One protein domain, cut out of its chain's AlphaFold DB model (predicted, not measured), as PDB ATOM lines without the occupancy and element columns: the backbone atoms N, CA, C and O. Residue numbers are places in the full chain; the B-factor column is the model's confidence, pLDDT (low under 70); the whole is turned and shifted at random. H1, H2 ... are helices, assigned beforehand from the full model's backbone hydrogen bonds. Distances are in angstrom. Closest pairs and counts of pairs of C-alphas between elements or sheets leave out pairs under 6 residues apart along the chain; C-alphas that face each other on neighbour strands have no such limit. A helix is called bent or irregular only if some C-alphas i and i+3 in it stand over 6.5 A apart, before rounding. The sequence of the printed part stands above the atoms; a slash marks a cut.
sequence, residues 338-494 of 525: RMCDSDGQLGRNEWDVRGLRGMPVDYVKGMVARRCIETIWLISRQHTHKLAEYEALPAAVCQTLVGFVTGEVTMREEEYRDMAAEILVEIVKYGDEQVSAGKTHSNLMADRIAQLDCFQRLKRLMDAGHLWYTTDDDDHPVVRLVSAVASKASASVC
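What this domain is: This is residues 338 to 494 of the 525 residues of an uncharacterized protein of Vitrella brassicaformis (strain CCMP3155) (UniProt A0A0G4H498). The long helix H6 runs through the middle of a helical body, with H3 and H9 side by side with it in a row and H5 and H7 packed over one face of that row. H8 packs on H5, short H4 packs on H6, and the small helices H1 and H2 lie at one end of the longest axis, away from most of the rest. The printed part has 157 residues with nine named helices, H1 to H9 along the chain, and no named strand; the class is all helix. It is compact, with a radius of gyration of the C-alphas of 16.1 A, yet elongated in outline, spanning 56 by 34 by 26 A.

How they stand to each other: After residues 338 to 349, which hold no named element, H1, residues 350 to 353, and H2, residues 361 to 364, only just touch, with 3 pairs of C-alphas within 8 A; the closest are those of Val 353 and Val 361, 6.4 A. H2 and H3, residues 367 to 380, meet only through their link. H6, residues 415 to 436, is the hub, touching five helices. H3 touches it at a shallow tilt of 30 degrees, the same way, closest at the C-alphas of Trp 377 and Ile 423, 5.6 A. H4, residues 384 to 388, touches residues 426 to 430 of H6 alone, closest at the C-alphas of Ala 388 and Ile 427, 6.2 A. H5, residues 393 to 405, forms a helical hairpin with H6, opposite ways at 33 degrees, a shallow tilt only just short of steep; the C-alphas of Leu 401 and Arg 417 are closest, 5.9 A. H6 and H7, residues 444 to 450, form another, at a steep tilt of 39 degrees, closest at the C-alphas of Val 428 and Ala 446, 5.3 A. H8, residues 453 to 463, touches H5, closest at the C-alphas of Gln 399 and Cys 454, 5.4 A. H9, residues 477 to 488, touches H6 the same way at a shallow tilt of 21 degrees, closest at the C-alphas of Ala 421 and Val 478, 5.4 A. H9 also touches H7, closest at the C-alphas of Ala 446 and Val 485, 5.1 A. H3 and H9 are apart. The helix packing is part aligned, part crossed: 3 of 6 touching pairs given a tilt are at a shallow one. Every O i to N i+4 pair is within hydrogen-bond range in H3 to H9, while H1 and H2 are too short for such a pair.

Where its parts are: H1 begins at C-alpha 350, (-1.736, -84.627, 44.126), and is irregular, but only just: C-alphas 350 and 353 are 6.9 A apart. From first to last C-alpha, H2 measures 5.5 A, H3 19.9 A, H4 6.1 A, H5 18.3 A, H7 9.8 A and H8 15.2 A. H6 is the longest, 31.0 A, from C-alpha 415 at (6.594, -93.617, 23.501). H9, 16.1 A, ends at C-alpha 488, (19.918, -113.437, 31.147).

The domain as a whole: The C-alphas of Arg 357 and Gly 438, the two farthest apart, are 56.1 A apart. The printed part has no cut, and the link from H8 to H9, 13 residues, is long. Mean pLDDT of the printed part is 77.5; residues 340 to 366, 407 to 414, 466 to 474 and 491 to 494 are under 70.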
ATOM      1  N   ARG A 338      11.895 -87.806  42.052       78.19
ATOM      2  CA  ARG A 338      10.766 -87.117  41.407       78.19
ATOM      3  C   ARG A 338       9.866 -88.074  40.630       78.19
ATOM      4  O   ARG A 338       8.699 -87.756  40.433       78.19
ATOM      5  N   MET A 339      10.381 -89.232  40.222       76.50
ATOM      6  CA  MET A 339       9.584 -90.309  39.633       76.50
ATOM      7  C   MET A 339       8.807 -91.090  40.696       76.50
ATOM      8  O   MET A 339       7.636 -91.406  40.492       76.50
ATOM      9  N   CYS A 340       9.453 -91.388  41.825       68.12
ATOM     10  CA  CYS A 340       8.877 -92.162  42.922       68.12
ATOM     11  C   CYS A 340       8.837 -91.336  44.216       68.12
ATOM     12  O   CYS A 340       9.764 -90.574  44.491       68.12
ATOM     13  N   ASP A 341       7.777 -91.486  45.013       59.28
ATOM     14  CA  ASP A 341       7.721 -90.933  46.367       59.28
ATOM     15  C   ASP A 341       8.639 -91.700  47.340       59.28
ATOM     16  O   ASP A 341       9.343 -92.643  46.969       59.28
ATOM     17  N   SER A 342       8.671 -91.267  48.605       49.78
ATOM     18  CA  SER A 342       9.503 -91.886  49.647       49.78
ATOM     19  C   SER A 342       9.175 -93.354  49.916       49.78
ATOM     20  O   SER A 342      10.024 -94.058  50.457       49.78
ATOM     21  N   ASP A 343       7.980 -93.807  49.529       44.00
ATOM     22  CA  ASP A 343       7.510 -95.179  49.711       44.00
ATOM     23  C   ASP A 343       7.743 -96.027  48.445       44.00
ATOM     24  O   ASP A 343       7.280 -97.166  48.355       44.00
ATOM     25  N   GLY A 344       8.451 -95.476  47.450       46.72
ATOM     26  CA  GLY A 344       8.714 -96.135  46.176       46.72
ATOM     27  C   GLY A 344       7.470 -96.276  45.297       46.72
ATOM     28  O   GLY A 344       7.512 -97.011  44.315       46.72
ATOM     29  N   GLN A 345       6.366 -95.603  45.632       52.81
ATOM     30  CA  GLN A 345       5.191 -95.525  44.769       52.81
ATOM     31  C   GLN A 345       5.412 -94.444  43.718       52.81
ATOM     32  O   GLN A 345       6.208 -93.526  43.913       52.81
ATOM     33  N   LEU A 346       4.696 -94.524  42.595       54.75
ATOM     34  CA  LEU A 346       4.676 -93.420  41.640       54.75
ATOM     35  C   LEU A 346       4.281 -92.144  42.372       54.75
ATOM     36  O   LEU A 346       3.263 -92.130  43.066       54.75
ATOM     37  N   GLY A 347       5.111 -91.106  42.240       54.12
ATOM     38  CA  GLY A 347       4.942 -89.872  42.991       54.12
ATOM     39  C   GLY A 347       3.499 -89.388  42.887       54.12
ATOM     40  O   GLY A 347       3.037 -89.032  41.800       54.12
ATOM     41  N   ARG A 348       2.775 -89.393  44.016       48.53
ATOM     42  CA  ARG A 348       1.458 -88.760  44.128       48.53
ATOM     43  C   ARG A 348       1.651 -87.262  43.952       48.53
ATOM     44  O   ARG A 348       1.737 -86.511  44.920       48.53
ATOM     45  N   ASN A 349       1.696 -86.804  42.708       51.12
ATOM     46  CA  ASN A 349       1.647 -85.386  42.384       51.12
ATOM     47  C   ASN A 349       0.215 -84.860  42.608       51.12
ATOM     48  O   ASN A 349      -0.347 -84.176  41.771       51.12
ATOM     49  N   GLU A 350      -0.417 -85.159  43.747       41.50
ATOM     50  CA  GLU A 350      -1.736 -84.627  44.126       41.50
ATOM     51  C   GLU A 350      -1.711 -83.095  44.312       41.50
ATOM     52  O   GLU A 350      -2.754 -82.444  44.354       41.50
ATOM     53  N   TRP A 351      -0.519 -82.496  44.337       41.97
ATOM     54  CA  TRP A 351      -0.313 -81.050  44.329       41.97
ATOM     55  C   TRP A 351      -0.509 -80.415  42.929       41.97
ATOM     56  O   TRP A 351      -0.611 -79.192  42.837       41.97
ATOM     57  N   ASP A 352      -0.639 -81.217  41.856       44.69
ATOM     58  CA  ASP A 352      -0.674 -80.779  40.442       44.69
ATOM     59  C   ASP A 352      -1.918 -79.986  40.014       44.69
ATOM     60  O   ASP A 352      -1.886 -79.286  39.002       44.69
ATOM     61  N   VAL A 353      -3.042 -80.092  40.728       41.75
ATOM     62  CA  VAL A 353      -4.334 -79.660  40.156       41.75
ATOM     63  C   VAL A 353      -4.658 -78.188  40.437       41.75
ATOM     64  O   VAL A 353      -5.395 -77.564  39.676       41.75
ATOM     65  N   ARG A 354      -4.101 -77.585  41.496       40.53
ATOM     66  CA  ARG A 354      -4.453 -76.195  41.864       40.53
ATOM     67  C   ARG A 354      -3.707 -75.141  41.038       40.53
ATOM     68  O   ARG A 354      -4.268 -74.078  40.804       40.53
ATOM     69  N   GLY A 355      -2.493 -75.467  40.579       42.25
ATOM     70  CA  GLY A 355      -1.588 -74.604  39.802       42.25
ATOM     71  C   GLY A 355      -1.986 -74.362  38.345       42.25
ATOM     72  O   GLY A 355      -1.528 -73.423  37.711       42.25
ATOM     73  N   LEU A 356      -2.805 -75.248  37.780       45.47
ATOM     74  CA  LEU A 356      -3.015 -75.345  36.336       45.47
ATOM     75  C   LEU A 356      -4.506 -75.246  36.020       45.47
ATOM     76  O   LEU A 356      -5.104 -76.176  35.470       45.47
ATOM     77  N   ARG A 357      -5.131 -74.119  36.398       42.59
ATOM     78  CA  ARG A 357      -6.527 -73.843  36.031       42.59
ATOM     79  C   ARG A 357      -6.673 -73.962  34.512       42.59
ATOM     80  O   ARG A 357      -6.119 -73.168  33.761       42.59
ATOM     81  N   GLY A 358      -7.438 -74.957  34.068       43.50
ATOM     82  CA  GLY A 358      -7.734 -75.171  32.655       43.50
ATOM     83  C   GLY A 358      -6.866 -76.205  31.934       43.50
ATOM     84  O   GLY A 358      -6.995 -76.312  30.723       43.50
ATOM     85  N   MET A 359      -6.032 -77.014  32.592       42.81
ATOM     86  CA  MET A 359      -5.539 -78.249  31.954       42.81
ATOM     87  C   MET A 359      -6.336 -79.458  32.451       42.81
ATOM     88  O   MET A 359      -6.621 -79.527  33.648       42.81
ATOM     89  N   PRO A 360      -6.737 -80.398  31.567       46.25
ATOM     90  CA  PRO A 360      -7.347 -81.644  32.011       46.25
ATOM     91  C   PRO A 360      -6.438 -82.297  33.052       46.25
ATOM     92  O   PRO A 360      -5.233 -82.408  32.825       46.25
ATOM     93  N   VAL A 361      -7.005 -82.716  34.187       51.12
ATOM     94  CA  VAL A 361      -6.269 -83.381  35.282       51.12
ATOM     95  C   VAL A 361      -5.413 -84.534  34.743       51.12
ATOM     96  O   VAL A 361      -4.293 -84.756  35.197       51.12
ATOM     97  N   ASP A 362      -5.912 -85.194  33.703       49.66
ATOM     98  CA  ASP A 362      -5.268 -86.322  33.044       49.66
ATOM     99  C   ASP A 362      -4.024 -85.940  32.223       49.66
ATOM    100  O   ASP A 362      -3.139 -86.772  32.064       49.66
ATOM    101  N   TYR A 363      -3.923 -84.694  31.736       51.38
ATOM    102  CA  TYR A 363      -2.761 -84.191  30.985       51.38
ATOM    103  C   TYR A 363      -1.577 -83.853  31.902       51.38
ATOM    104  O   TYR A 363      -0.415 -83.974  31.512       51.38
ATOM    105  N   VAL A 364      -1.873 -83.415  33.126       53.38
ATOM    106  CA  VAL A 364      -0.859 -83.004  34.104       53.38
ATOM    107  C   VAL A 364      -0.312 -84.213  34.866       53.38
ATOM    108  O   VAL A 364       0.899 -84.296  35.095       53.38
ATOM    109  N   LYS A 365      -1.179 -85.187  35.182       55.78
ATOM    110  CA  LYS A 365      -0.787 -86.447  35.824       55.78
ATOM    111  C   LYS A 365       0.359 -87.114  35.057       55.78
ATOM    112  O   LYS A 365       0.267 -87.392  33.868       55.78
ATOM    113  N   GLY A 366       1.474 -87.344  35.750       65.00
ATOM    114  CA  GLY A 366       2.647 -88.023  35.193       65.00
ATOM    115  C   GLY A 366       3.555 -87.178  34.295       65.00
ATOM    116  O   GLY A 366       4.537 -87.710  33.786       65.00
ATOM    117  N   MET A 367       3.306 -85.873  34.110       72.38
ATOM    118  CA  MET A 367       4.199 -85.008  33.319       72.38
ATOM    119  C   MET A 367       5.636 -85.004  33.865       72.38
ATOM    120  O   MET A 367       6.582 -85.120  33.092       72.38
ATOM    121  N   VAL A 368       5.814 -84.911  35.187       76.19
ATOM    122  CA  VAL A 368       7.148 -84.957  35.814       76.19
ATOM    123  C   VAL A 368       7.840 -86.287  35.513       76.19
ATOM    124  O   VAL A 368       8.964 -86.288  35.018       76.19
ATOM    125  N   ALA A 369       7.144 -87.407  35.737       77.69
ATOM    126  CA  ALA A 369       7.674 -88.745  35.488       77.69
ATOM    127  C   ALA A 369       8.089 -88.935  34.020       77.69
ATOM    128  O   ALA A 369       9.187 -89.423  33.770       77.69
ATOM    129  N   ARG A 370       7.280 -88.460  33.061       79.94
ATOM    130  CA  ARG A 370       7.609 -88.468  31.624       79.94
ATOM    131  C   ARG A 370       8.933 -87.766  31.327       79.94
ATOM    132  O   ARG A 370       9.812 -88.346  30.700       79.94
ATOM    133  N   ARG A 371       9.113 -86.538  31.824       82.38
ATOM    134  CA  ARG A 371      10.347 -85.766  31.579       82.38
ATOM    135  C   ARG A 371      11.567 -86.379  32.269       82.38
ATOM    136  O   ARG A 371      12.666 -86.325  31.716       82.38
ATOM    137  N   CYS A 372      11.383 -86.986  33.442       87.19
ATOM    138  CA  CYS A 372      12.441 -87.742  34.108       87.19
ATOM    139  C   CYS A 372      12.840 -88.988  33.301       87.19
ATOM    140  O   CYS A 372      14.033 -89.173  33.071       87.19
ATOM    141  N   ILE A 373      11.871 -89.786  32.832       89.81
ATOM    142  CA  ILE A 373      12.111 -90.973  31.993       89.81
ATOM    143  C   ILE A 373      12.855 -90.595  30.719       89.81
ATOM    144  O   ILE A 373      13.887 -91.186  30.435       89.81
ATOM    145  N   GLU A 374      12.403 -89.566  30.006       89.25
ATOM    146  CA  GLU A 374      13.053 -89.105  28.776       89.25
ATOM    147  C   GLU A 374      14.519 -88.703  29.020       89.25
ATOM    148  O   GLU A 374      15.418 -89.083  28.275       89.25
ATOM    149  N   THR A 375      14.784 -87.977  30.113       90.94
ATOM    150  CA  THR A 375      16.151 -87.573  30.480       90.94
ATOM    151  C   THR A 375      17.024 -88.789  30.794       90.94
ATOM    152  O   THR A 375      18.153 -88.877  30.318       90.94
ATOM    153  N   ILE A 376      16.511 -89.739  31.582       94.06
ATOM    154  CA  ILE A 376      17.229 -90.970  31.941       94.06
ATOM    155  C   ILE A 376      17.476 -91.835  30.704       94.06
ATOM    156  O   ILE A 376      18.561 -92.388  30.575       94.06
ATOM    157  N   TRP A 377      16.514 -91.911  29.788       94.69
ATOM    158  CA  TRP A 377      16.628 -92.651  28.536       94.69
ATOM    159  C   TRP A 377      17.732 -92.085  27.639       94.69
ATOM    160  O   TRP A 377      18.575 -92.827  27.141       94.69
ATOM    161  N   LEU A 378      17.824 -90.758  27.508       91.50
ATOM    162  CA  LEU A 378      18.936 -90.127  26.787       91.50
ATOM    163  C   LEU A 378      20.290 -90.466  27.424       91.50
ATOM    164  O   LEU A 378      21.245 -90.793  26.718       91.50
ATOM    165  N   ILE A 379      20.366 -90.446  28.758       92.06
ATOM    166  CA  ILE A 379      21.574 -90.833  29.491       92.06
ATOM    167  C   ILE A 379      21.894 -92.323  29.270       92.06
ATOM    168  O   ILE A 379      23.056 -92.663  29.042       92.06
ATOM    169  N   SER A 380      20.897 -93.214  29.292       92.31
ATOM    170  CA  SER A 380      21.097 -94.664  29.170       92.31
ATOM    171  C   SER A 380      21.564 -95.104  27.796       92.31
ATOM    172  O   SER A 380      22.038 -96.219  27.664       92.31
ATOM    173  N   ARG A 381      21.468 -94.255  26.774       90.06
ATOM    174  CA  ARG A 381      21.995 -94.571  25.440       90.06
ATOM    175  C   ARG A 381      23.497 -94.333  25.298       90.06
ATOM    176  O   ARG A 381      24.099 -94.865  24.374       90.06
ATOM    177  N   GLN A 382      24.091 -93.509  26.161       88.56
ATOM    178  CA  GLN A 382      25.496 -93.088  26.030       88.56
ATOM    179  C   GLN A 382      26.333 -93.369  27.285       88.56
ATOM    180  O   GLN A 382      27.547 -93.539  27.207       88.56
ATOM    181  N   HIS A 383      25.694 -93.448  28.452       91.25
ATOM    182  CA  HIS A 383      26.356 -93.575  29.749       91.25
ATOM    183  C   HIS A 383      25.705 -94.644  30.637       91.25
ATOM    184  O   HIS A 383      25.616 -94.479  31.856       91.25
ATOM    185  N   THR A 384      25.276 -95.765  30.052       90.44
ATOM    186  CA  THR A 384      24.652 -96.894  30.769       90.44
ATOM    187  C   THR A 384      25.485 -97.375  31.950       90.44
ATOM    188  O   THR A 384      24.940 -97.636  33.016       90.44
ATOM    189  N   HIS A 385      26.811 -97.413  31.794       89.56
ATOM    190  CA  HIS A 385      27.738 -97.802  32.856       89.56
ATOM    191  C   HIS A 385      27.615 -96.917  34.107       89.56
ATOM    192  O   HIS A 385      27.538 -97.449  35.207       89.56
ATOM    193  N   LYS A 386      27.503 -95.588  33.941       88.94
ATOM    194  CA  LYS A 386      27.280 -94.648  35.053       88.94
ATOM    195  C   LYS A 386      25.876 -94.800  35.644       88.94
ATOM    196  O   LYS A 386      25.690 -94.614  36.838       88.94
ATOM    197  N   LEU A 387      24.870 -95.126  34.827       88.25
ATOM    198  CA  LEU A 387      23.510 -95.364  35.322       88.25
ATOM    199  C   LEU A 387      23.387 -96.651  36.142       88.25
ATOM    200  O   LEU A 387      22.657 -96.670  37.131       88.25
ATOM    201  N   ALA A 388      24.103 -97.704  35.756       86.81
ATOM    202  CA  ALA A 388      24.077 -98.995  36.436       86.81
ATOM    203  C   ALA A 388      24.635 -98.936  37.873       86.81
ATOM    204  O   ALA A 388      24.307 -99.796  38.687       86.81
ATOM    205  N   GLU A 389      25.419 -97.906  38.210       88.75
ATOM    206  CA  GLU A 389      25.888 -97.639  39.577       88.75
ATOM    207  C   GLU A 389      24.744 -97.218  40.522       88.75
ATOM    208  O   GLU A 389      24.842 -97.376  41.741       88.75
ATOM    209  N   TYR A 390      23.626 -96.714  39.985       89.56
ATOM    210  CA  TYR A 390      22.476 -96.293  40.782       89.56
ATOM    211  C   TYR A 390      21.553 -97.468  41.093       89.56
ATOM    212  O   TYR A 390      20.595 -97.761  40.381       89.56
ATOM    213  N   GLU A 391      21.781 -98.079  42.247       87.19
ATOM    214  CA  GLU A 391      21.027 -99.221  42.761       87.19
ATOM    215  C   GLU A 391      19.489 -99.100  42.708       87.19
ATOM    216  O   GLU A 391      18.787-100.069  42.417       87.19
ATOM    217  N   ALA A 392      18.948 -97.912  42.983       87.94
ATOM    218  CA  ALA A 392      17.503 -97.674  43.005       87.94
ATOM    219  C   ALA A 392      16.881 -97.490  41.605       87.94
ATOM    220  O   ALA A 392      15.656 -97.532  41.471       87.94
ATOM    221  N   LEU A 393      17.699 -97.277  40.566       91.06
ATOM    222  CA  LEU A 393      17.238 -96.940  39.218       91.06
ATOM    223  C   LEU A 393      16.348 -98.032  38.602       91.06
ATOM    224  O   LEU A 393      15.245 -97.683  38.172       91.06
ATOM    225  N   PRO A 394      16.725 -99.330  38.594       91.75
ATOM    226  CA  PRO A 394      15.893-100.353  37.964       91.75
ATOM    227  C   PRO A 394      14.515-100.476  38.620       91.75
ATOM    228  O   PRO A 394      13.507-100.597  37.929       91.75
ATOM    229  N   ALA A 395      14.455-100.367  39.952       90.06
ATOM    230  CA  ALA A 395      13.202-100.405  40.701       90.06
ATOM    231  C   ALA A 395      12.288 -99.223  40.353       90.06
ATOM    232  O   ALA A 395      11.114 -99.429  40.047       90.06
ATOM    233  N   ALA A 396      12.829 -98.003  40.337       88.12
ATOM    234  CA  ALA A 396      12.068 -96.794  40.036       88.12
ATOM    235  C   ALA A 396      11.554 -96.761  38.586       88.12
ATOM    236  O   ALA A 396      10.395 -96.417  38.342       88.12
ATOM    237  N   VAL A 397      12.393 -97.145  37.618       90.69
ATOM    238  CA  VAL A 397      12.006 -97.208  36.199       90.69
ATOM    239  C   VAL A 397      10.963 -98.302  35.981       90.69
ATOM    240  O   VAL A 397       9.944 -98.050  35.342       90.69
ATOM    241  N   CYS A 398      11.151 -99.484  36.574       90.38
ATOM    242  CA  CYS A 398      10.197-100.584  36.451       90.38
ATOM    243  C   CYS A 398       8.850-100.262  37.116       90.38
ATOM    244  O   CYS A 398       7.800-100.501  36.524       90.38
ATOM    245  N   GLN A 399       8.853 -99.637  38.296       87.38
ATOM    246  CA  GLN A 399       7.627 -99.161  38.941       87.38
ATOM    247  C   GLN A 399       6.896 -98.125  38.074       87.38
ATOM    248  O   GLN A 399       5.671 -98.172  37.947       87.38
ATOM    249  N   THR A 400       7.645 -97.216  37.446       83.81
ATOM    250  CA  THR A 400       7.085 -96.209  36.536       83.81
ATOM    251  C   THR A 400       6.452 -96.862  35.306       83.81
ATOM    252  O   THR A 400       5.318 -96.539  34.957       83.81
ATOM    253  N   LEU A 401       7.134 -97.844  34.710       86.88
ATOM    254  CA  LEU A 401       6.618 -98.637  33.595       86.88
ATOM    255  C   LEU A 401       5.316 -99.366  33.961       86.88
ATOM    256  O   LEU A 401       4.347 -99.306  33.207       86.88
ATOM    257  N   VAL A 402       5.252 -99.997  35.139       85.81
ATOM    258  CA  VAL A 402       4.028-100.657  35.629       85.81
ATOM    259  C   VAL A 402       2.863 -99.672  35.732       85.81
ATOM    260  O   VAL A 402       1.750-100.006  35.321       85.81
ATOM    261  N   GLY A 403       3.084 -98.460  36.245       78.62
ATOM    262  CA  GLY A 403       2.009 -97.471  36.318       78.62
ATOM    263  C   GLY A 403       1.584 -96.914  34.962       78.62
ATOM    264  O   GLY A 403       0.402 -96.623  34.779       78.62
ATOM    265  N   PHE A 404       2.497 -96.821  33.988       78.31
ATOM    266  CA  PHE A 404       2.119 -96.485  32.612       78.31
ATOM    267  C   PHE A 404       1.264 -97.580  31.967       78.31
ATOM    268  O   PHE A 404       0.280 -97.274  31.298       78.31
ATOM    269  N   VAL A 405       1.618 -98.847  32.186       78.88
ATOM    270  CA  VAL A 405       0.904-100.018  31.654       78.88
ATOM    271  C   VAL A 405      -0.487-100.178  32.269       78.88
ATOM    272  O   VAL A 405      -1.442-100.517  31.579       78.88
ATOM    273  N   THR A 406      -0.621 -99.930  33.570       76.44
ATOM    274  CA  THR A 406      -1.883-100.125  34.305       76.44
ATOM    275  C   THR A 406      -2.840 -98.936  34.213       76.44
ATOM    276  O   THR A 406      -3.944 -99.000  34.750       76.44
ATOM    277  N   GLY A 407      -2.436 -97.846  33.551       67.62
ATOM    278  CA  GLY A 407      -3.233 -96.622  33.462       67.62
ATOM    279  C   GLY A 407      -3.351 -95.856  34.785       67.62
ATOM    280  O   GLY A 407      -4.127 -94.906  34.863       67.62
ATOM    281  N   GLU A 408      -2.572 -96.225  35.815       65.25
ATOM    282  CA  GLU A 408      -2.415 -95.441  37.054       65.25
ATOM    283  C   GLU A 408      -1.873 -94.031  36.740       65.25
ATOM    284  O   GLU A 408      -2.174 -93.060  37.438       65.25
ATOM    285  N   VAL A 409      -1.145 -93.907  35.626       58.12
ATOM    286  CA  VAL A 409      -0.836 -92.645  34.957       58.12
ATOM    287  C   VAL A 409      -1.654 -92.566  33.666       58.12
ATOM    288  O   VAL A 409      -1.476 -93.385  32.765       58.12
ATOM    289  N   THR A 410      -2.541 -91.576  33.544       51.00
ATOM    290  CA  THR A 410      -3.274 -91.307  32.298       51.00
ATOM    291  C   THR A 410      -2.293 -90.926  31.194       51.00
ATOM    292  O   THR A 410      -1.734 -89.835  31.196       51.00
ATOM    293  N   MET A 411      -2.072 -91.841  30.252       53.47
ATOM    294  CA  MET A 411      -1.091 -91.697  29.178       53.47
ATOM    295  C   MET A 411      -1.763 -91.959  27.833       53.47
ATOM    296  O   MET A 411      -2.295 -93.046  27.614       53.47
ATOM    297  N   ARG A 412      -1.696 -90.980  26.923       51.03
ATOM    298  CA  ARG A 412      -2.038 -91.152  25.499       51.03
ATOM    299  C   ARG A 412      -0.817 -91.453  24.616       51.03
ATOM    300  O   ARG A 412      -0.987 -91.629  23.421       51.03
ATOM    301  N   GLU A 413       0.386 -91.498  25.186       59.56
ATOM    302  CA  GLU A 413       1.651 -91.562  24.439       59.56
ATOM    303  C   GLU A 413       2.384 -92.873  24.774       59.56
ATOM    304  O   GLU A 413       2.894 -93.036  25.886       59.56
ATOM    305  N   GLU A 414       2.385 -93.824  23.834       69.94
ATOM    306  CA  GLU A 414       3.060 -95.134  23.941       69.94
ATOM    307  C   GLU A 414       4.584 -94.986  24.111       69.94
ATOM    308  O   GLU A 414       5.191 -95.705  24.901       69.94
ATOM    309  N   GLU A 415       5.160 -93.937  23.521       81.31
ATOM    310  CA  GLU A 415       6.594 -93.617  23.501       81.31
ATOM    311  C   GLU A 415       7.300 -93.688  24.873       81.31
ATOM    312  O   GLU A 415       8.382 -94.260  24.995       81.31
ATOM    313  N   TYR A 416       6.711 -93.153  25.950       81.50
ATOM    314  CA  TYR A 416       7.385 -93.157  27.262       81.50
ATOM    315  C   TYR A 416       7.394 -94.535  27.935       81.50
ATOM    316  O   TYR A 416       8.230 -94.785  28.810       81.50
ATOM    317  N   ARG A 417       6.462 -95.425  27.563       84.25
ATOM    318  CA  ARG A 417       6.478 -96.828  28.009       84.25
ATOM    319  C   ARG A 417       7.674 -97.529  27.391       84.25
ATOM    320  O   ARG A 417       8.426 -98.190  28.104       84.25
ATOM    321  N   ASP A 418       7.874 -97.293  26.102       89.06
ATOM    322  CA  ASP A 418       8.974 -97.853  25.333       89.06
ATOM    323  C   ASP A 418      10.314 -97.345  25.850       89.06
ATOM    324  O   ASP A 418      11.174 -98.154  26.186       89.06
ATOM    325  N   MET A 419      10.449 -96.035  26.087       91.06
ATOM    326  CA  MET A 419      11.648 -95.463  26.713       91.06
ATOM    327  C   MET A 419      11.967 -96.110  28.070       91.06
ATOM    328  O   MET A 419      13.123 -96.424  28.352       91.06
ATOM    329  N   ALA A 420      10.960 -96.330  28.924       91.38
ATOM    330  CA  ALA A 420      11.161 -96.965  30.226       91.38
ATOM    331  C   ALA A 420      11.612 -98.431  30.097       91.38
ATOM    332  O   ALA A 420      12.490 -98.874  30.843       91.38
ATOM    333  N   ALA A 421      11.047 -99.176  29.146       92.12
ATOM    334  CA  ALA A 421      11.472-100.539  28.856       92.12
ATOM    335  C   ALA A 421      12.897-100.579  28.281       92.12
ATOM    336  O   ALA A 421      13.722-101.369  28.741       92.12
ATOM    337  N   GLU A 422      13.218 -99.683  27.348       93.44
ATOM    338  CA  GLU A 422      14.541 -99.561  26.737       93.44
ATOM    339  C   GLU A 422      15.629 -99.229  27.760       93.44
ATOM    340  O   GLU A 422      16.685 -99.855  27.727       93.44
ATOM    341  N   ILE A 423      15.372 -98.334  28.724       95.00
ATOM    342  CA  ILE A 423      16.315 -98.066  29.826       95.00
ATOM    343  C   ILE A 423      16.696 -99.371  30.540       95.00
ATOM    344  O   ILE A 423      17.876 -99.635  30.777       95.00
ATOM    345  N   LEU A 424      15.703-100.192  30.895       95.06
ATOM    346  CA  LEU A 424      15.934-101.452  31.603       95.06
ATOM    347  C   LEU A 424      16.653-102.479  30.717       95.06
ATOM    348  O   LEU A 424      17.528-103.190  31.206       95.06
ATOM    349  N   VAL A 425      16.337-102.526  29.419       94.38
ATOM    350  CA  VAL A 425      17.047-103.367  28.442       94.38
ATOM    351  C   VAL A 425      18.519-102.967  28.335       94.38
ATOM    352  O   VAL A 425      19.380-103.843  28.366       94.38
ATOM    353  N   GLU A 426      18.833-101.673  28.255       94.31
ATOM    354  CA  GLU A 426      20.220-101.195  28.218       94.31
ATOM    355  C   GLU A 426      20.980-101.570  29.501       94.31
ATOM    356  O   GLU A 426      22.117-102.033  29.434       94.31
ATOM    357  N   ILE A 427      20.339-101.479  30.671       94.31
ATOM    358  CA  ILE A 427      20.932-101.926  31.944       94.31
ATOM    359  C   ILE A 427      21.230-103.437  31.931       94.31
ATOM    360  O   ILE A 427      22.296-103.857  32.388       94.31
ATOM    361  N   VAL A 428      20.329-104.260  31.382       94.56
ATOM    362  CA  VAL A 428      20.558-105.707  31.222       94.56
ATOM    363  C   VAL A 428      21.720-105.979  30.265       94.56
ATOM    364  O   VAL A 428      22.589-106.788  30.594       94.56
ATOM    365  N   LYS A 429      21.784-105.286  29.120       93.81
ATOM    366  CA  LYS A 429      22.895-105.407  28.157       93.81
ATOM    367  C   LYS A 429      24.236-105.048  28.790       93.81
ATOM    368  O   LYS A 429      25.198-105.790  28.629       93.81
ATOM    369  N   TYR A 430      24.290-103.975  29.577       93.81
ATOM    370  CA  TYR A 430      25.501-103.616  30.311       93.81
ATOM    371  C   TYR A 430      25.950-104.731  31.272       93.81
ATOM    372  O   TYR A 430      27.145-105.001  31.400       93.81
ATOM    373  N   GLY A 431      25.008-105.424  31.917       92.94
ATOM    374  CA  GLY A 431      25.307-106.612  32.718       92.94
ATOM    375  C   GLY A 431      25.936-107.750  31.901       92.94
ATOM    376  O   GLY A 431      26.910-108.352  32.351       92.94
ATOM    377  N   ASP A 432      25.459-107.997  30.678       93.25
ATOM    378  CA  ASP A 432      26.060-108.979  29.761       93.25
ATOM    379  C   ASP A 432      27.476-108.580  29.335       93.25
ATOM    380  O   ASP A 432      28.363-109.431  29.231       93.25
ATOM    381  N   GLU A 433      27.714-107.286  29.120       94.38
ATOM    382  CA  GLU A 433      29.052-106.759  28.852       94.38
ATOM    383  C   GLU A 433      29.992-106.998  30.043       94.38
ATOM    384  O   GLU A 433      31.145-107.375  29.838       94.38
ATOM    385  N   GLN A 434      29.515-106.859  31.291       93.25
ATOM    386  CA  GLN A 434      30.321-107.176  32.481       93.25
ATOM    387  C   GLN A 434      30.671-108.668  32.565       93.25
ATOM    388  O   GLN A 434      31.795-109.005  32.948       93.25
ATOM    389  N   VAL A 435      29.739-109.560  32.217       93.38
ATOM    390  CA  VAL A 435      29.992-111.011  32.161       93.38
ATOM    391  C   VAL A 435      31.004-111.333  31.065       93.38
ATOM    392  O   VAL A 435      31.991-112.021  31.313       93.38
ATOM    393  N   SER A 436      30.803-110.779  29.870       93.50
ATOM    394  CA  SER A 436      31.672-111.005  28.709       93.50
ATOM    395  C   SER A 436      33.090-110.476  28.935       93.50
ATOM    396  O   SER A 436      34.060-111.079  28.484       93.50
ATOM    397  N   ALA A 437      33.227-109.383  29.690       93.06
ATOM    398  CA  ALA A 437      34.509-108.833  30.127       93.06
ATOM    399  C   ALA A 437      35.144-109.596  31.311       93.06
ATOM    400  O   ALA A 437      36.187-109.176  31.810       93.06
ATOM    401  N   GLY A 438      34.518-110.673  31.801       91.50
ATOM    402  CA  GLY A 438      35.018-111.484  32.915       91.50
ATOM    403  C   GLY A 438      34.967-110.794  34.282       91.50
ATOM    404  O   GLY A 438      35.585-111.273  35.228       91.50
ATOM    405  N   LYS A 439      34.248-109.672  34.410       91.38
ATOM    406  CA  LYS A 439      34.138-108.915  35.670       91.38
ATOM    407  C   LYS A 439      33.163-109.550  36.657       91.38
ATOM    408  O   LYS A 439      33.285-109.348  37.860       91.38
ATOM    409  N   THR A 440      32.185-110.293  36.148       89.44
ATOM    410  CA  THR A 440      31.175-111.007  36.940       89.44
ATOM    411  C   THR A 440      30.916-112.379  36.326       89.44
ATOM    412  O   THR A 440      31.152-112.581  35.137       89.44
ATOM    413  N   HIS A 441      30.445-113.334  37.131       88.75
ATOM    414  CA  HIS A 441      30.140-114.695  36.667       88.75
ATOM    415  C   HIS A 441      28.698-114.862  36.159       88.75
ATOM    416  O   HIS A 441      28.401-115.853  35.497       88.75
ATOM    417  N   SER A 442      27.809-113.914  36.465       90.75
ATOM    418  CA  SER A 442      26.419-113.872  36.006       90.75
ATOM    419  C   SER A 442      25.973-112.433  35.766       90.75
ATOM    420  O   SER A 442      26.600-111.489  36.254       90.75
ATOM    421  N   ASN A 443      24.882-112.256  35.017       93.56
ATOM    422  CA  ASN A 443      24.314-110.938  34.776       93.56
ATOM    423  C   ASN A 443      23.556-110.456  36.027       93.56
ATOM    424  O   ASN A 443      22.336-110.590  36.139       93.56
ATOM    425  N   LEU A 444      24.298-109.860  36.964       91.62
ATOM    426  CA  LEU A 444      23.764-109.350  38.233       91.62
ATOM    427  C   LEU A 444      22.645-108.311  38.042       91.62
ATOM    428  O   LEU A 444      21.783-108.169  38.909       91.62
ATOM    429  N   MET A 445      22.640-107.588  36.918       93.19
ATOM    430  CA  MET A 445      21.605-106.599  36.611       93.19
ATOM    431  C   MET A 445      20.285-107.273  36.238       93.19
ATOM    432  O   MET A 445      19.237-106.904  36.771       93.19
ATOM    433  N   ALA A 446      20.333-108.300  35.385       93.31
ATOM    434  CA  ALA A 446      19.172-109.127  35.064       93.31
ATOM    435  C   ALA A 446      18.649-109.864  36.306       93.31
ATOM    436  O   ALA A 446      17.444-109.846  36.558       93.31
ATOM    437  N   ASP A 447      19.550-110.427  37.121       91.69
ATOM    438  CA  ASP A 447      19.210-111.086  38.389       91.69
ATOM    439  C   ASP A 447      18.457-110.135  39.329       91.69
ATOM    440  O   ASP A 447      17.395-110.477  39.856       91.69
ATOM    441  N   ARG A 448      18.964-108.907  39.495       91.00
ATOM    442  CA  ARG A 448      18.328-107.881  40.325       91.00
ATOM    443  C   ARG A 448      16.954-107.498  39.794       91.00
ATOM    444  O   ARG A 448      16.015-107.419  40.581       91.00
ATOM    445  N   ILE A 449      16.823-107.258  38.488       93.75
ATOM    446  CA  ILE A 449      15.544-106.870  37.877       93.75
ATOM    447  C   ILE A 449      14.506-107.986  38.042       93.75
ATOM    448  O   ILE A 449      13.373-107.700  38.420       93.75
ATOM    449  N   ALA A 450      14.894-109.249  37.846       92.62
ATOM    450  CA  ALA A 450      14.008-110.402  38.009       92.62
ATOM    451  C   ALA A 450      13.420-110.521  39.432       92.62
ATOM    452  O   ALA A 450      12.296-111.002  39.605       92.62
ATOM    453  N   GLN A 451      14.159-110.067  40.447       91.75
ATOM    454  CA  GLN A 451      13.742-110.093  41.853       91.75
ATOM    455  C   GLN A 451      12.817-108.935  42.247       91.75
ATOM    456  O   GLN A 451      12.245-108.969  43.334       91.75
ATOM    457  N   LEU A 452      12.653-107.912  41.404       91.62
ATOM    458  CA  LEU A 452      11.806-106.769  41.733       91.62
ATOM    459  C   LEU A 452      10.319-107.149  41.697       91.62
ATOM    460  O   LEU A 452       9.810-107.618  40.678       91.62
ATOM    461  N   ASP A 453       9.586-106.830  42.766       90.38
ATOM    462  CA  ASP A 453       8.131-107.033  42.841       90.38
ATOM    463  C   ASP A 453       7.384-106.347  41.684       90.38
ATOM    464  O   ASP A 453       6.418-106.893  41.138       90.38
ATOM    465  N   CYS A 454       7.839-105.154  41.278       89.19
ATOM    466  CA  CYS A 454       7.276-104.418  40.147       89.19
ATOM    467  C   CYS A 454       7.510-105.145  38.815       89.19
ATOM    468  O   CYS A 454       6.582-105.238  38.012       89.19
ATOM    469  N   PHE A 455       8.673-105.769  38.617       92.50
ATOM    470  CA  PHE A 455       8.943-106.581  37.431       92.50
ATOM    471  C   PHE A 455       8.098-107.860  37.418       92.50
ATOM    472  O   PHE A 455       7.483-108.200  36.410       92.50
ATOM    473  N   GLN A 456       7.961-108.535  38.563       91.81
ATOM    474  CA  GLN A 456       7.074-109.696  38.689       91.81
ATOM    475  C   GLN A 456       5.599-109.330  38.463       91.81
ATOM    476  O   GLN A 456       4.813-110.142  37.969       91.81
ATOM    477  N   ARG A 457       5.180-108.115  38.838       89.81
ATOM    478  CA  ARG A 457       3.852-107.580  38.507       89.81
ATOM    479  C   ARG A 457       3.721-107.325  37.004       89.81
ATOM    480  O   ARG A 457       2.717-107.751  36.441       89.81
ATOM    481  N   LEU A 458       4.714-106.704  36.363       89.25
ATOM    482  CA  LEU A 458       4.738-106.483  34.911       89.25
ATOM    483  C   LEU A 458       4.616-107.802  34.139       89.25
ATOM    484  O   LEU A 458       3.744-107.930  33.283       89.25
ATOM    485  N   LYS A 459       5.413-108.810  34.512       88.69
ATOM    486  CA  LYS A 459       5.369-110.145  33.907       88.69
ATOM    487  C   LYS A 459       3.984-110.787  34.030       88.69
ATOM    488  O   LYS A 459       3.438-111.250  33.043       88.69
ATOM    489  N   ARG A 460       3.363-110.738  35.215       88.19
ATOM    490  CA  ARG A 460       1.995-111.256  35.414       88.19
ATOM    491  C   ARG A 460       0.947-110.539  34.560       88.19
ATOM    492  O   ARG A 460      -0.003-111.179  34.127       88.19
ATOM    493  N   LEU A 461       1.092-109.229  34.348       85.19
ATOM    494  CA  LEU A 461       0.190-108.463  33.482       85.19
ATOM    495  C   LEU A 461       0.332-108.883  32.012       85.19
ATOM    496  O   LEU A 461      -0.679-108.978  31.318       85.19
ATOM    497  N   MET A 462       1.556-109.179  31.566       83.19
ATOM    498  CA  MET A 462       1.815-109.745  30.239       83.19
ATOM    499  C   MET A 462       1.253-111.161  30.096       83.19
ATOM    500  O   MET A 462       0.466-111.408  29.190       83.19
ATOM    501  N   ASP A 463       1.593-112.064  31.022       82.75
ATOM    502  CA  ASP A 463       1.187-113.477  30.977       82.75
ATOM    503  C   ASP A 463      -0.345-113.645  31.006       82.75
ATOM    504  O   ASP A 463      -0.888-114.604  30.461       82.75
ATOM    505  N   ALA A 464      -1.062-112.708  31.635       81.19
ATOM    506  CA  ALA A 464      -2.522-112.695  31.701       81.19
ATOM    507  C   ALA A 464      -3.206-112.071  30.465       81.19
ATOM    508  O   ALA A 464      -4.434-111.964  30.447       81.19
ATOM    509  N   GLY A 465      -2.448-111.623  29.457       73.44
ATOM    510  CA  GLY A 465      -2.993-110.984  28.254       73.44
ATOM    511  C   GLY A 465      -3.671-109.637  28.526       73.44
ATOM    512  O   GLY A 465      -4.526-109.203  27.758       73.44
ATOM    513  N   HIS A 466      -3.332-108.970  29.636       68.56
ATOM    514  CA  HIS A 466      -3.890-107.657  29.984       68.56
ATOM    515  C   HIS A 466      -3.237-106.501  29.216       68.56
ATOM    516  O   HIS A 466      -3.687-105.361  29.319       68.56
ATOM    517  N   LEU A 467      -2.184-106.791  28.457       67.06
ATOM    518  CA  LEU A 467      -1.495-105.862  27.576       67.06
ATOM    519  C   LEU A 467      -1.930-106.111  26.131       67.06
ATOM    520  O   LEU A 467      -1.987-107.254  25.692       67.06
ATOM    521  N   TRP A 468      -2.265-105.039  25.409       60.19
ATOM    522  CA  TRP A 468      -2.795-105.119  24.037       60.19
ATOM    523  C   TRP A 468      -1.743-105.537  23.005       60.19
ATOM    524  O   TRP A 468      -2.099-105.945  21.906       60.19
ATOM    525  N   TYR A 469      -0.466-105.466  23.378       61.31
ATOM    526  CA  TYR A 469       0.651-106.056  22.648       61.31
ATOM    527  C   TYR A 469       0.643-107.556  22.964       61.31
ATOM    528  O   TYR A 469       1.180-108.002  23.982       61.31
ATOM    529  N   THR A 470      -0.098-108.322  22.167       45.44
ATOM    530  CA  THR A 470      -0.104-109.784  22.246       45.44
ATOM    531  C   THR A 470       1.268-110.329  21.853       45.44
ATOM    532  O   THR A 470       2.070-109.649  21.217       45.44
ATOM    533  N   THR A 471       1.532-111.580  22.220       49.59
ATOM    534  CA  THR A 471       2.753-112.368  21.955       49.59
ATOM    535  C   THR A 471       3.181-112.487  20.484       49.59
ATOM    536  O   THR A 471       4.124-113.210  20.202       49.59
ATOM    537  N   ASP A 472       2.494-111.816  19.558       49.28
ATOM    538  CA  ASP A 472       2.800-111.816  18.125       49.28
ATOM    539  C   ASP A 472       3.680-110.618  17.710       49.28
ATOM    540  O   ASP A 472       4.148-110.573  16.575       49.28
ATOM    541  N   ASP A 473       3.922-109.661  18.616       62.44
ATOM    542  CA  ASP A 473       4.837-108.527  18.419       62.44
ATOM    543  C   ASP A 473       6.106-108.706  19.273       62.44
ATOM    544  O   ASP A 473       6.330-108.020  20.277       62.44
ATOM    545  N   ASP A 474       6.925-109.694  18.898       63.75
ATOM    546  CA  ASP A 474       8.182-110.054  19.581       63.75
ATOM    547  C   ASP A 474       9.177-108.879  19.685       63.75
ATOM    548  O   ASP A 474      10.063-108.873  20.549       63.75
ATOM    549  N   ASP A 475       9.014-107.863  18.835       73.88
ATOM    550  CA  ASP A 475       9.870-106.682  18.787       73.88
ATOM    551  C   ASP A 475       9.431-105.562  19.743       73.88
ATOM    552  O   ASP A 475      10.208-104.627  19.983       73.88
ATOM    553  N   HIS A 476       8.252-105.668  20.368       82.00
ATOM    554  CA  HIS A 476       7.760-104.639  21.280       82.00
ATOM    555  C   HIS A 476       8.719-104.449  22.483       82.00
ATOM    556  O   HIS A 476       9.072-105.429  23.153       82.00
ATOM    557  N   PRO A 477       9.124-103.214  22.852       84.12
ATOM    558  CA  PRO A 477      10.149-102.965  23.880       84.12
ATOM    559  C   PRO A 477       9.886-103.632  25.237       84.12
ATOM    560  O   PRO A 477      10.797-104.163  25.873       84.12
ATOM    561  N   VAL A 478       8.624-103.661  25.674       85.12
ATOM    562  CA  VAL A 478       8.202-104.345  26.911       85.12
ATOM    563  C   VAL A 478       8.343-105.874  26.810       85.12
ATOM    564  O   VAL A 478       8.770-106.509  27.776       85.12
ATOM    565  N   VAL A 479       8.048-106.466  25.645       85.12
ATOM    566  CA  VAL A 479       8.236-107.905  25.383       85.12
ATOM    567  C   VAL A 479       9.723-108.241  25.395       85.12
ATOM    568  O   VAL A 479      10.158-109.126  26.135       85.12
ATOM    569  N   ARG A 480      10.528-107.449  24.679       87.12
ATOM    570  CA  ARG A 480      11.992-107.565  24.666       87.12
ATOM    571  C   ARG A 480      12.599-107.467  26.057       87.12
ATOM    572  O   ARG A 480      13.510-108.230  26.361       87.12
ATOM    573  N   LEU A 481      12.096-106.574  26.910       90.12
ATOM    574  CA  LEU A 481      12.533-106.471  28.301       90.12
ATOM    575  C   LEU A 481      12.296-107.779  29.066       90.12
ATOM    576  O   LEU A 481      13.223-108.292  29.696       90.12
ATOM    577  N   VAL A 482      11.079-108.327  29.024       88.94
ATOM    578  CA  VAL A 482      10.761-109.557  29.766       88.94
ATOM    579  C   VAL A 482      11.566-110.744  29.244       88.94
ATOM    580  O   VAL A 482      12.137-111.482  30.051       88.94
ATOM    581  N   SER A 483      11.699-110.883  27.925       88.06
ATOM    582  CA  SER A 483      12.525-111.917  27.292       88.06
ATOM    583  C   SER A 483      14.017-111.760  27.614       88.06
ATOM    584  O   SER A 483      14.699-112.746  27.910       88.06
ATOM    585  N   ALA A 484      14.540-110.529  27.625       88.94
ATOM    586  CA  ALA A 484      15.928-110.248  27.988       88.94
ATOM    587  C   ALA A 484      16.207-110.621  29.449       88.94
ATOM    588  O   ALA A 484      17.156-111.345  29.728       88.94
ATOM    589  N   VAL A 485      15.354-110.205  30.387       90.94
ATOM    590  CA  VAL A 485      15.528-110.561  31.803       90.94
ATOM    591  C   VAL A 485      15.401-112.072  32.007       90.94
ATOM    592  O   VAL A 485      16.231-112.658  32.695       90.94
ATOM    593  N   ALA A 486      14.420-112.731  31.382       88.44
ATOM    594  CA  ALA A 486      14.218-114.173  31.533       88.44
ATOM    595  C   ALA A 486      15.378-115.016  30.976       88.44
ATOM    596  O   ALA A 486      15.703-116.051  31.550       88.44
ATOM    597  N   SER A 487      15.996-114.585  29.873       89.19
ATOM    598  CA  SER A 487      17.115-115.302  29.245       89.19
ATOM    599  C   SER A 487      18.474-115.026  29.894       89.19
ATOM    600  O   SER A 487      19.380-115.847  29.758       89.19
ATOM    601  N   LYS A 488      18.634-113.881  30.573       91.06
ATOM    602  CA  LYS A 488      19.918-113.437  31.147       91.06
ATOM    603  C   LYS A 488      20.008-113.570  32.660       91.06
ATOM    604  O   LYS A 488      21.118-113.623  33.185       91.06
ATOM    605  N   ALA A 489      18.876-113.640  33.356       87.25
ATOM    606  CA  ALA A 489      18.870-113.958  34.774       87.25
ATOM    607  C   ALA A 489      19.295-115.418  34.997       87.25
ATOM    608  O   ALA A 489      18.918-116.338  34.268       87.25
ATOM    609  N   SER A 490      20.078-115.631  36.041       80.38
ATOM    610  CA  SER A 490      20.534-116.931  36.497       80.38
ATOM    611  C   SER A 490      19.337-117.802  36.879       80.38
ATOM    612  O   SER A 490      18.461-117.390  37.642       80.38
ATOM    613  N   ALA A 491      19.326-119.054  36.415       61.75
ATOM    614  CA  ALA A 491      18.234-120.000  36.666       61.75
ATOM    615  C   ALA A 491      17.931-120.230  38.166       61.75
ATOM    616  O   ALA A 491      16.816-120.617  38.514       61.75
ATOM    617  N   SER A 492      18.887-119.951  39.062       53.88
ATOM    618  CA  SER A 492      18.695-120.038  40.517       53.88
ATOM    619  C   SER A 492      17.760-118.964  41.089       53.88
ATOM    620  O   SER A 492      17.244-119.145  42.190       53.88
ATOM    621  N   VAL A 493      17.503-117.874  40.358       53.34
ATOM    622  CA  VAL A 493      16.689-116.737  40.820       53.34
ATOM    623  C   VAL A 493      15.191-116.951  40.551       53.34
ATOM    624  O   VAL A 493      14.347-116.441  41.284       53.34
ATOM    625  N   CYS A 494      14.832-117.785  39.569       41.44
ATOM    626  CA  CYS A 494      13.434-118.093  39.231       41.44
ATOM    627  C   CYS A 494      12.747-119.086  40.193       41.44
ATOM    628  O   CYS A 494      11.544-119.323  40.075       41.44
TER     629      CYS A 494